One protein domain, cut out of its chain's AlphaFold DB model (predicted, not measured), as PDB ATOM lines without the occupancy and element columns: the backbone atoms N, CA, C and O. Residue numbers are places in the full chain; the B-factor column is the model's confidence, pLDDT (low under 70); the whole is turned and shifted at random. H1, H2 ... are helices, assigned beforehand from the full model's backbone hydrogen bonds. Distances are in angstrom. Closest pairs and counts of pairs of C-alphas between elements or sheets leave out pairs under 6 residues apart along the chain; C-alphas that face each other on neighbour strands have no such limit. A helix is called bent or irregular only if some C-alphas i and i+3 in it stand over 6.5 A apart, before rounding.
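What this domain is: This is residues 20 to 70 of the 217 residues of the protein "DUF262 domain-containing protein" of Okeania sp. SIO3C4 (UniProt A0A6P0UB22). Three short helices, H1, H2 and H3, sit at the corners of an open triangle, with no helix touching another. Two winding links join them: residues 30 to 44 run from H1 to H2, and residues 51 to 60 from H2 to H3. The printed part has 51 residues with three named helices, in the order H1, H2, H3, and no named strand; the class is all helix, though under half of the residues, 24 of 51, are in named elements. The whole is compact, with a radius of gyration of the C-alphas of 10.7 A, and its C-alphas span 24 by 24 by 17 A.

Where its parts are: Begin with the longest helix, H1, residues 20 to 29: find C-alpha 20 at (431.524, 333.296, 287.590), and from there go 14.2 A to C-alpha 29 at (445.390, 336.175, 286.878). H3, residues 61 to 68, measures 10.4 A and ends with C-alpha 68 at (446.800, 340.169, 294.886). H2, residues 45 to 50, measures 10.9 A and is irregular: C-alphas 46 and 49 are 7.1 A apart.

How they stand to each other: Start from H1 and you find it apart from both H2 and H3, with no C-alpha of either within 8 A of it. H2 and H3 are apart too. In H1 and H3 every O i to N i+4 pair is within hydrogen-bond range. In H2 0 of 2 such pairs are, while 2 of its 3 O i to N i+3 pairs are within range.

The domain as a whole: The two C-alphas farthest apart are those of Lys 40 and Asp 69, at 27.3 A. The link from H1 to H2, 15 residues, is long; the one from H2 to H3, 10 residues, is short but not tight. The printed part has no cut. Look at the B-factor column for the model's confidence: mean pLDDT of the printed part is 83.4, and residues 38 to 47, of which 45 to 47 belong to H2, are under 70.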
ATOM      1  N   GLN A  20     431.099 332.491 288.735       76.44
ATOM      2  CA  GLN A  20     431.524 333.296 287.590       76.44
ATOM      3  C   GLN A  20     432.565 334.338 288.010       76.44
ATOM      4  O   GLN A  20     433.607 334.417 287.376       76.44
ATOM      5  N   ARG A  21     432.349 335.054 289.126       85.00
ATOM      6  CA  ARG A  21     433.296 336.065 289.633       85.00
ATOM      7  C   ARG A  21     434.652 335.444 289.970       85.00
ATOM      8  O   ARG A  21     435.671 335.934 289.501       85.00
ATOM      9  N   LEU A  22     434.662 334.341 290.720       88.88
ATOM     10  CA  LEU A  22     435.895 333.626 291.066       88.88
ATOM     11  C   LEU A  22     436.612 333.095 289.819       88.88
ATOM     12  O   LEU A  22     437.824 333.246 289.697       88.88
ATOM     13  N   SER A  23     435.866 332.526 288.868       86.50
ATOM     14  CA  SER A  23     436.438 332.054 287.605       86.50
ATOM     15  C   SER A  23     437.023 333.196 286.777       86.50
ATOM     16  O   SER A  23     438.075 333.007 286.178       86.50
ATOM     17  N   THR A  24     436.369 334.356 286.728       87.69
ATOM     18  CA  THR A  24     436.857 335.544 286.019       87.69
ATOM     19  C   THR A  24     438.150 336.065 286.640       87.69
ATOM     20  O   THR A  24     439.105 336.308 285.907       87.69
ATOM     21  N   ILE A  25     438.208 336.178 287.973       91.12
ATOM     22  CA  ILE A  25     439.420 336.587 288.702       91.12
ATOM     23  C   ILE A  25     440.580 335.635 288.377       91.12
ATOM     24  O   ILE A  25     441.662 336.091 288.017       91.12
ATOM     25  N   LEU A  26     440.339 334.320 288.439       91.44
ATOM     26  CA  LEU A  26     441.364 333.313 288.161       91.44
ATOM     27  C   LEU A  26     441.852 333.359 286.705       91.44
ATOM     28  O   LEU A  26     443.053 333.321 286.462       91.44
ATOM     29  N   LYS A  27     440.934 333.473 285.740       88.69
ATOM     30  CA  LYS A  27     441.284 333.596 284.316       88.69
ATOM     31  C   LYS A  27     442.102 334.849 284.032       88.69
ATOM     32  O   LYS A  27     443.048 334.791 283.257       88.69
ATOM     33  N   PHE A  28     441.756 335.975 284.655       93.38
ATOM     34  CA  PHE A  28     442.541 337.196 284.512       93.38
ATOM     35  C   PHE A  28     443.961 337.015 285.049       93.38
ATOM     36  O   PHE A  28     444.916 337.299 284.330       93.38
ATOM     37  N   TYR A  29     444.095 336.468 286.262       94.25
ATOM     38  CA  TYR A  29     445.390 336.175 286.878       94.25
ATOM     39  C   TYR A  29     446.258 335.239 286.022       94.25
ATOM     40  O   TYR A  29     447.456 335.463 285.879       94.25
ATOM     41  N   ASN A  30     445.647 334.234 285.390       93.75
ATOM     42  CA  ASN A  30     446.328 333.288 284.503       93.75
ATOM     43  C   ASN A  30     446.588 333.829 283.086       93.75
ATOM     44  O   ASN A  30     447.081 333.088 282.242       93.75
ATOM     45  N   ASN A  31     446.269 335.098 282.803       91.75
ATOM     46  CA  ASN A  31     446.391 335.714 281.475       91.75
ATOM     47  C   ASN A  31     445.477 335.099 280.393       91.75
ATOM     48  O   ASN A  31     445.681 335.335 279.197       91.75
ATOM     49  N   ASP A  32     444.427 334.384 280.797       89.12
ATOM     50  CA  ASP A  32     443.384 333.841 279.912       89.12
ATOM     51  C   ASP A  32     442.298 334.884 279.597       89.12
ATOM     52  O   ASP A  32     441.500 334.717 278.677       89.12
ATOM     53  N   LEU A  33     442.257 335.976 280.366       88.81
ATOM     54  CA  LEU A  33     441.326 337.084 280.185       88.81
ATOM     55  C   LEU A  33     442.091 338.405 280.068       88.81
ATOM     56  O   LEU A  33     443.020 338.666 280.830       88.81
ATOM     57  N   THR A  34     441.657 339.254 279.143       89.25
ATOM     58  CA  THR A  34     442.146 340.628 278.987       89.25
ATOM     59  C   THR A  34     441.086 341.588 279.517       89.25
ATOM     60  O   THR A  34     439.894 341.380 279.274       89.25
ATOM     61  N   MET A  35     441.496 342.640 280.229       85.12
ATOM     62  CA  MET A  35     440.578 343.726 280.576       85.12
ATOM     63  C   MET A  35     440.024 344.333 279.292       85.12
ATOM     64  O   MET A  35     440.772 344.578 278.348       85.12
ATOM     65  N   THR A  36     438.711 344.560 279.245       79.94
ATOM     66  CA  THR A  36     438.103 345.236 278.095       79.94
ATOM     67  C   THR A  36     438.758 346.602 277.890       79.94
ATOM     68  O   THR A  36     439.321 347.168 278.827       79.94
ATOM     69  N   ASP A  37     438.742 347.082 276.653       71.69
ATOM     70  CA  ASP A  37     439.148 348.428 276.263       71.69
ATOM     71  C   ASP A  37     437.954 349.289 275.821       71.69
ATOM     72  O   ASP A  37     438.125 350.428 275.387       71.69
ATOM     73  N   ASP A  38     436.726 348.778 275.990       69.75
ATOM     74  CA  ASP A  38     435.505 349.468 275.583       69.75
ATOM     75  C   ASP A  38     435.299 350.732 276.432       69.75
ATOM     76  O   ASP A  38     435.235 350.681 277.665       69.75
ATOM     77  N   ALA A  39     435.143 351.869 275.750       59.84
ATOM     78  CA  ALA A  39     434.849 353.170 276.342       59.84
ATOM     79  C   ALA A  39     433.510 353.210 277.105       59.84
ATOM     80  O   ALA A  39     433.291 354.111 277.915       59.84
ATOM     81  N   LYS A  40     432.606 352.251 276.864       60.25
ATOM     82  CA  LYS A  40     431.341 352.085 277.601       60.25
ATOM     83  C   LYS A  40     431.518 351.395 278.953       60.25
ATOM     84  O   LYS A  40     430.589 351.407 279.762       60.25
ATOM     85  N   THR A  41     432.674 350.791 279.211       63.75
ATOM     86  CA  THR A  41     432.951 350.139 280.490       63.75
ATOM     87  C   THR A  41     433.236 351.193 281.552       63.75
ATOM     88  O   THR A  41     434.140 352.015 281.413       63.75
ATOM     89  N   SER A  42     432.464 351.172 282.644       60.34
ATOM     90  CA  SER A  42     432.755 351.999 283.819       60.34
ATOM     91  C   SER A  42     434.005 351.471 284.514       60.34
ATOM     92  O   SER A  42     433.945 350.542 285.319       60.34
ATOM     93  N   TYR A  43     435.149 352.060 284.191       66.31
ATOM     94  CA  TYR A  43     436.367 351.851 284.956       66.31
ATOM     95  C   TYR A  43     436.335 352.646 286.258       66.31
ATOM     96  O   TYR A  43     435.644 353.659 286.387       66.31
ATOM     97  N   ILE A  44     437.148 352.204 287.216       61.47
ATOM     98  CA  ILE A  44     437.414 352.931 288.454       61.47
ATOM     99  C   ILE A  44     438.247 354.187 288.120       61.47
ATOM    100  O   ILE A  44     439.463 354.216 288.289       61.47
ATOM    101  N   ALA A  45     437.575 355.240 287.642       55.97
ATOM    102  CA  ALA A  45     438.099 356.605 287.511       55.97
ATOM    103  C   ALA A  45     439.335 356.736 286.554       55.97
ATOM    104  O   ALA A  45     439.631 355.793 285.817       55.97
ATOM    105  N   PRO A  46     440.044 357.892 286.453       59.94
ATOM    106  CA  PRO A  46     440.948 358.223 285.328       59.94
ATOM    107  C   PRO A  46     442.200 357.335 285.187       59.94
ATOM    108  O   PRO A  46     442.991 357.523 284.268       59.94
ATOM    109  N   GLN A  47     442.372 356.357 286.077       60.62
ATOM    110  CA  GLN A  47     443.457 355.378 286.069       60.62
ATOM    111  C   GLN A  47     443.215 354.233 285.062       60.62
ATOM    112  O   GLN A  47     444.095 353.400 284.870       60.62
ATOM    113  N   ALA A  48     442.049 354.194 284.405       70.94
ATOM    114  CA  ALA A  48     441.684 353.185 283.407       70.94
ATOM    115  C   ALA A  48     442.761 352.955 282.338       70.94
ATOM    116  O   ALA A  48     443.018 351.819 281.948       70.94
ATOM    117  N   THR A  49     443.439 354.021 281.912       73.56
ATOM    118  CA  THR A  49     444.522 353.969 280.920       73.56
ATOM    119  C   THR A  49     445.663 353.025 281.321       73.56
ATOM    120  O   THR A  49     446.353 352.507 280.452       73.56
ATOM    121  N   TYR A  50     445.867 352.771 282.619       79.50
ATOM    122  CA  TYR A  50     446.968 351.938 283.115       79.50
ATOM    123  C   TYR A  50     446.682 350.434 283.109       79.50
ATOM    124  O   TYR A  50     447.607 349.658 283.320       79.50
ATOM    125  N   TYR A  51     445.436 350.008 282.895       84.50
ATOM    126  CA  TYR A  51     445.065 348.585 282.945       84.50
ATOM    127  C   TYR A  51     444.026 348.158 281.899       84.50
ATOM    128  O   TYR A  51     443.812 346.963 281.708       84.50
ATOM    129  N   SER A  52     443.393 349.103 281.202       86.50
ATOM    130  CA  SER A  52     442.519 348.841 280.054       86.50
ATOM    131  C   SER A  52     443.278 348.109 278.940       86.50
ATOM    132  O   SER A  52     444.427 348.449 278.647       86.50
ATOM    133  N   GLY A  53     442.665 347.082 278.347       87.62
ATOM    134  CA  GLY A  53     443.285 346.270 277.292       87.62
ATOM    135  C   GLY A  53     444.448 345.376 277.746       87.62
ATOM    136  O   GLY A  53     445.051 344.696 276.914       87.62
ATOM    137  N   GLN A  54     444.783 345.350 279.039       89.88
ATOM    138  CA  GLN A  54     445.909 344.573 279.554       89.88
ATOM    139  C   GLN A  54     445.477 343.234 280.151       89.88
ATOM    140  O   GLN A  54     444.355 343.068 280.637       89.88
ATOM    141  N   LYS A  55     446.400 342.271 280.121       94.31
ATOM    142  CA  LYS A  55     446.350 341.036 280.914       94.31
ATOM    143  C   LYS A  55     447.092 341.245 282.238       94.31
ATOM    144  O   LYS A  55     447.802 342.241 282.373       94.31
ATOM    145  N   TYR A  56     446.962 340.321 283.188       94.44
ATOM    146  CA  TYR A  56     447.604 340.433 284.502       94.44
ATOM    147  C   TYR A  56     449.118 340.700 284.416       94.44
ATOM    148  O   TYR A  56     449.606 341.630 285.054       94.44
ATOM    149  N   GLU A  57     449.839 339.970 283.563       94.56
ATOM    150  CA  GLU A  57     451.286 340.149 283.352       94.56
ATOM    151  C   GLU A  57     451.670 341.508 282.756       94.56
ATOM    152  O   GLU A  57     452.801 341.953 282.935       94.56
ATOM    153  N   GLY A  58     450.748 342.170 282.051       92.44
ATOM    154  CA  GLY A  58     450.990 343.498 281.485       92.44
ATOM    155  C   GLY A  58     450.976 344.608 282.536       92.44
ATOM    156  O   GLY A  58     451.608 345.646 282.342       92.44
ATOM    157  N   LEU A  59     450.284 344.387 283.658       93.00
ATOM    158  CA  LEU A  59     450.088 345.400 284.688       93.00
ATOM    159  C   LEU A  59     451.409 345.796 285.357       93.00
ATOM    160  O   LEU A  59     452.246 344.942 285.648       93.00
ATOM    161  N   ASP A  60     451.550 347.080 285.702       92.25
ATOM    162  CA  ASP A  60     452.640 347.536 286.574       92.25
ATOM    163  C   ASP A  60     452.591 346.807 287.929       92.25
ATOM    164  O   ASP A  60     451.514 346.487 288.445       92.25
ATOM    165  N   ILE A  61     453.755 346.604 288.548       94.00
ATOM    166  CA  ILE A  61     453.907 345.831 289.788       94.00
ATOM    167  C   ILE A  61     452.994 346.342 290.909       94.00
ATOM    168  O   ILE A  61     452.466 345.562 291.697       94.00
ATOM    169  N   LYS A  62     452.737 347.655 290.958       91.19
ATOM    170  CA  LYS A  62     451.814 348.252 291.933       91.19
ATOM    171  C   LYS A  62     450.382 347.755 291.751       91.19
ATOM    172  O   LYS A  62     449.709 347.488 292.740       91.19
ATOM    173  N   LEU A  63     449.918 347.631 290.509       90.94
ATOM    174  CA  LEU A  63     448.574 347.149 290.190       90.94
ATOM    175  C   LEU A  63     448.458 345.637 290.394       90.94
ATOM    176  O   LEU A  63     447.432 345.184 290.896       90.94
ATOM    177  N   GLN A  64     449.512 344.876 290.081       94.38
ATOM    178  CA  GLN A  64     449.574 343.449 290.414       94.38
ATOM    179  C   GLN A  64     449.450 343.232 291.927       94.38
ATOM    180  O   GLN A  64     448.630 342.429 292.364       94.38
ATOM    181  N   ASN A  65     450.180 344.009 292.732       94.38
ATOM    182  CA  ASN A  65     450.094 343.934 294.191       94.38
ATOM    183  C   ASN A  65     448.699 344.316 294.702       94.38
ATOM    184  O   ASN A  65     448.130 343.586 295.502       94.38
ATOM    185  N   ILE A  66     448.097 345.399 294.188       91.19
ATOM    186  CA  ILE A  66     446.715 345.777 294.540       91.19
ATOM    187  C   ILE A  66     445.732 344.643 294.226       91.19
ATOM    188  O   ILE A  66     444.823 344.387 295.013       91.19
ATOM    189  N   PHE A  67     445.896 343.971 293.083       92.44
ATOM    190  CA  PHE A  67     445.060 342.838 292.702       92.44
ATOM    191  C   PHE A  67     445.235 341.647 293.658       92.44
ATOM    192  O   PHE A  67     444.240 341.075 294.097       92.44
ATOM    193  N   LEU A  68     446.478 341.292 293.998       94.12
ATOM    194  CA  LEU A  68     446.800 340.169 294.886       94.12
ATOM    195  C   LEU A  68     446.374 340.406 296.340       94.12
ATOM    196  O   LEU A  68     445.909 339.479 297.000       94.12
ATOM    197  N   ASP A  69     446.499 341.642 296.816       94.06
ATOM    198  CA  ASP A  69     446.177 342.026 298.191       94.06
ATOM    199  C   ASP A  69     444.680 342.318 298.389       94.06
ATOM    200  O   ASP A  69     444.241 342.587 299.511       94.06
ATOM    201  N   TYR A  70     443.873 342.279 297.321       90.31
ATOM    202  CA  TYR A  70     442.455 342.606 297.405       90.31
ATOM    203  C   TYR A  70     441.700 341.602 298.301       90.31
ATOM    204  O   TYR A  70     441.617 340.411 297.978       90.31
TER     205      TYR A  70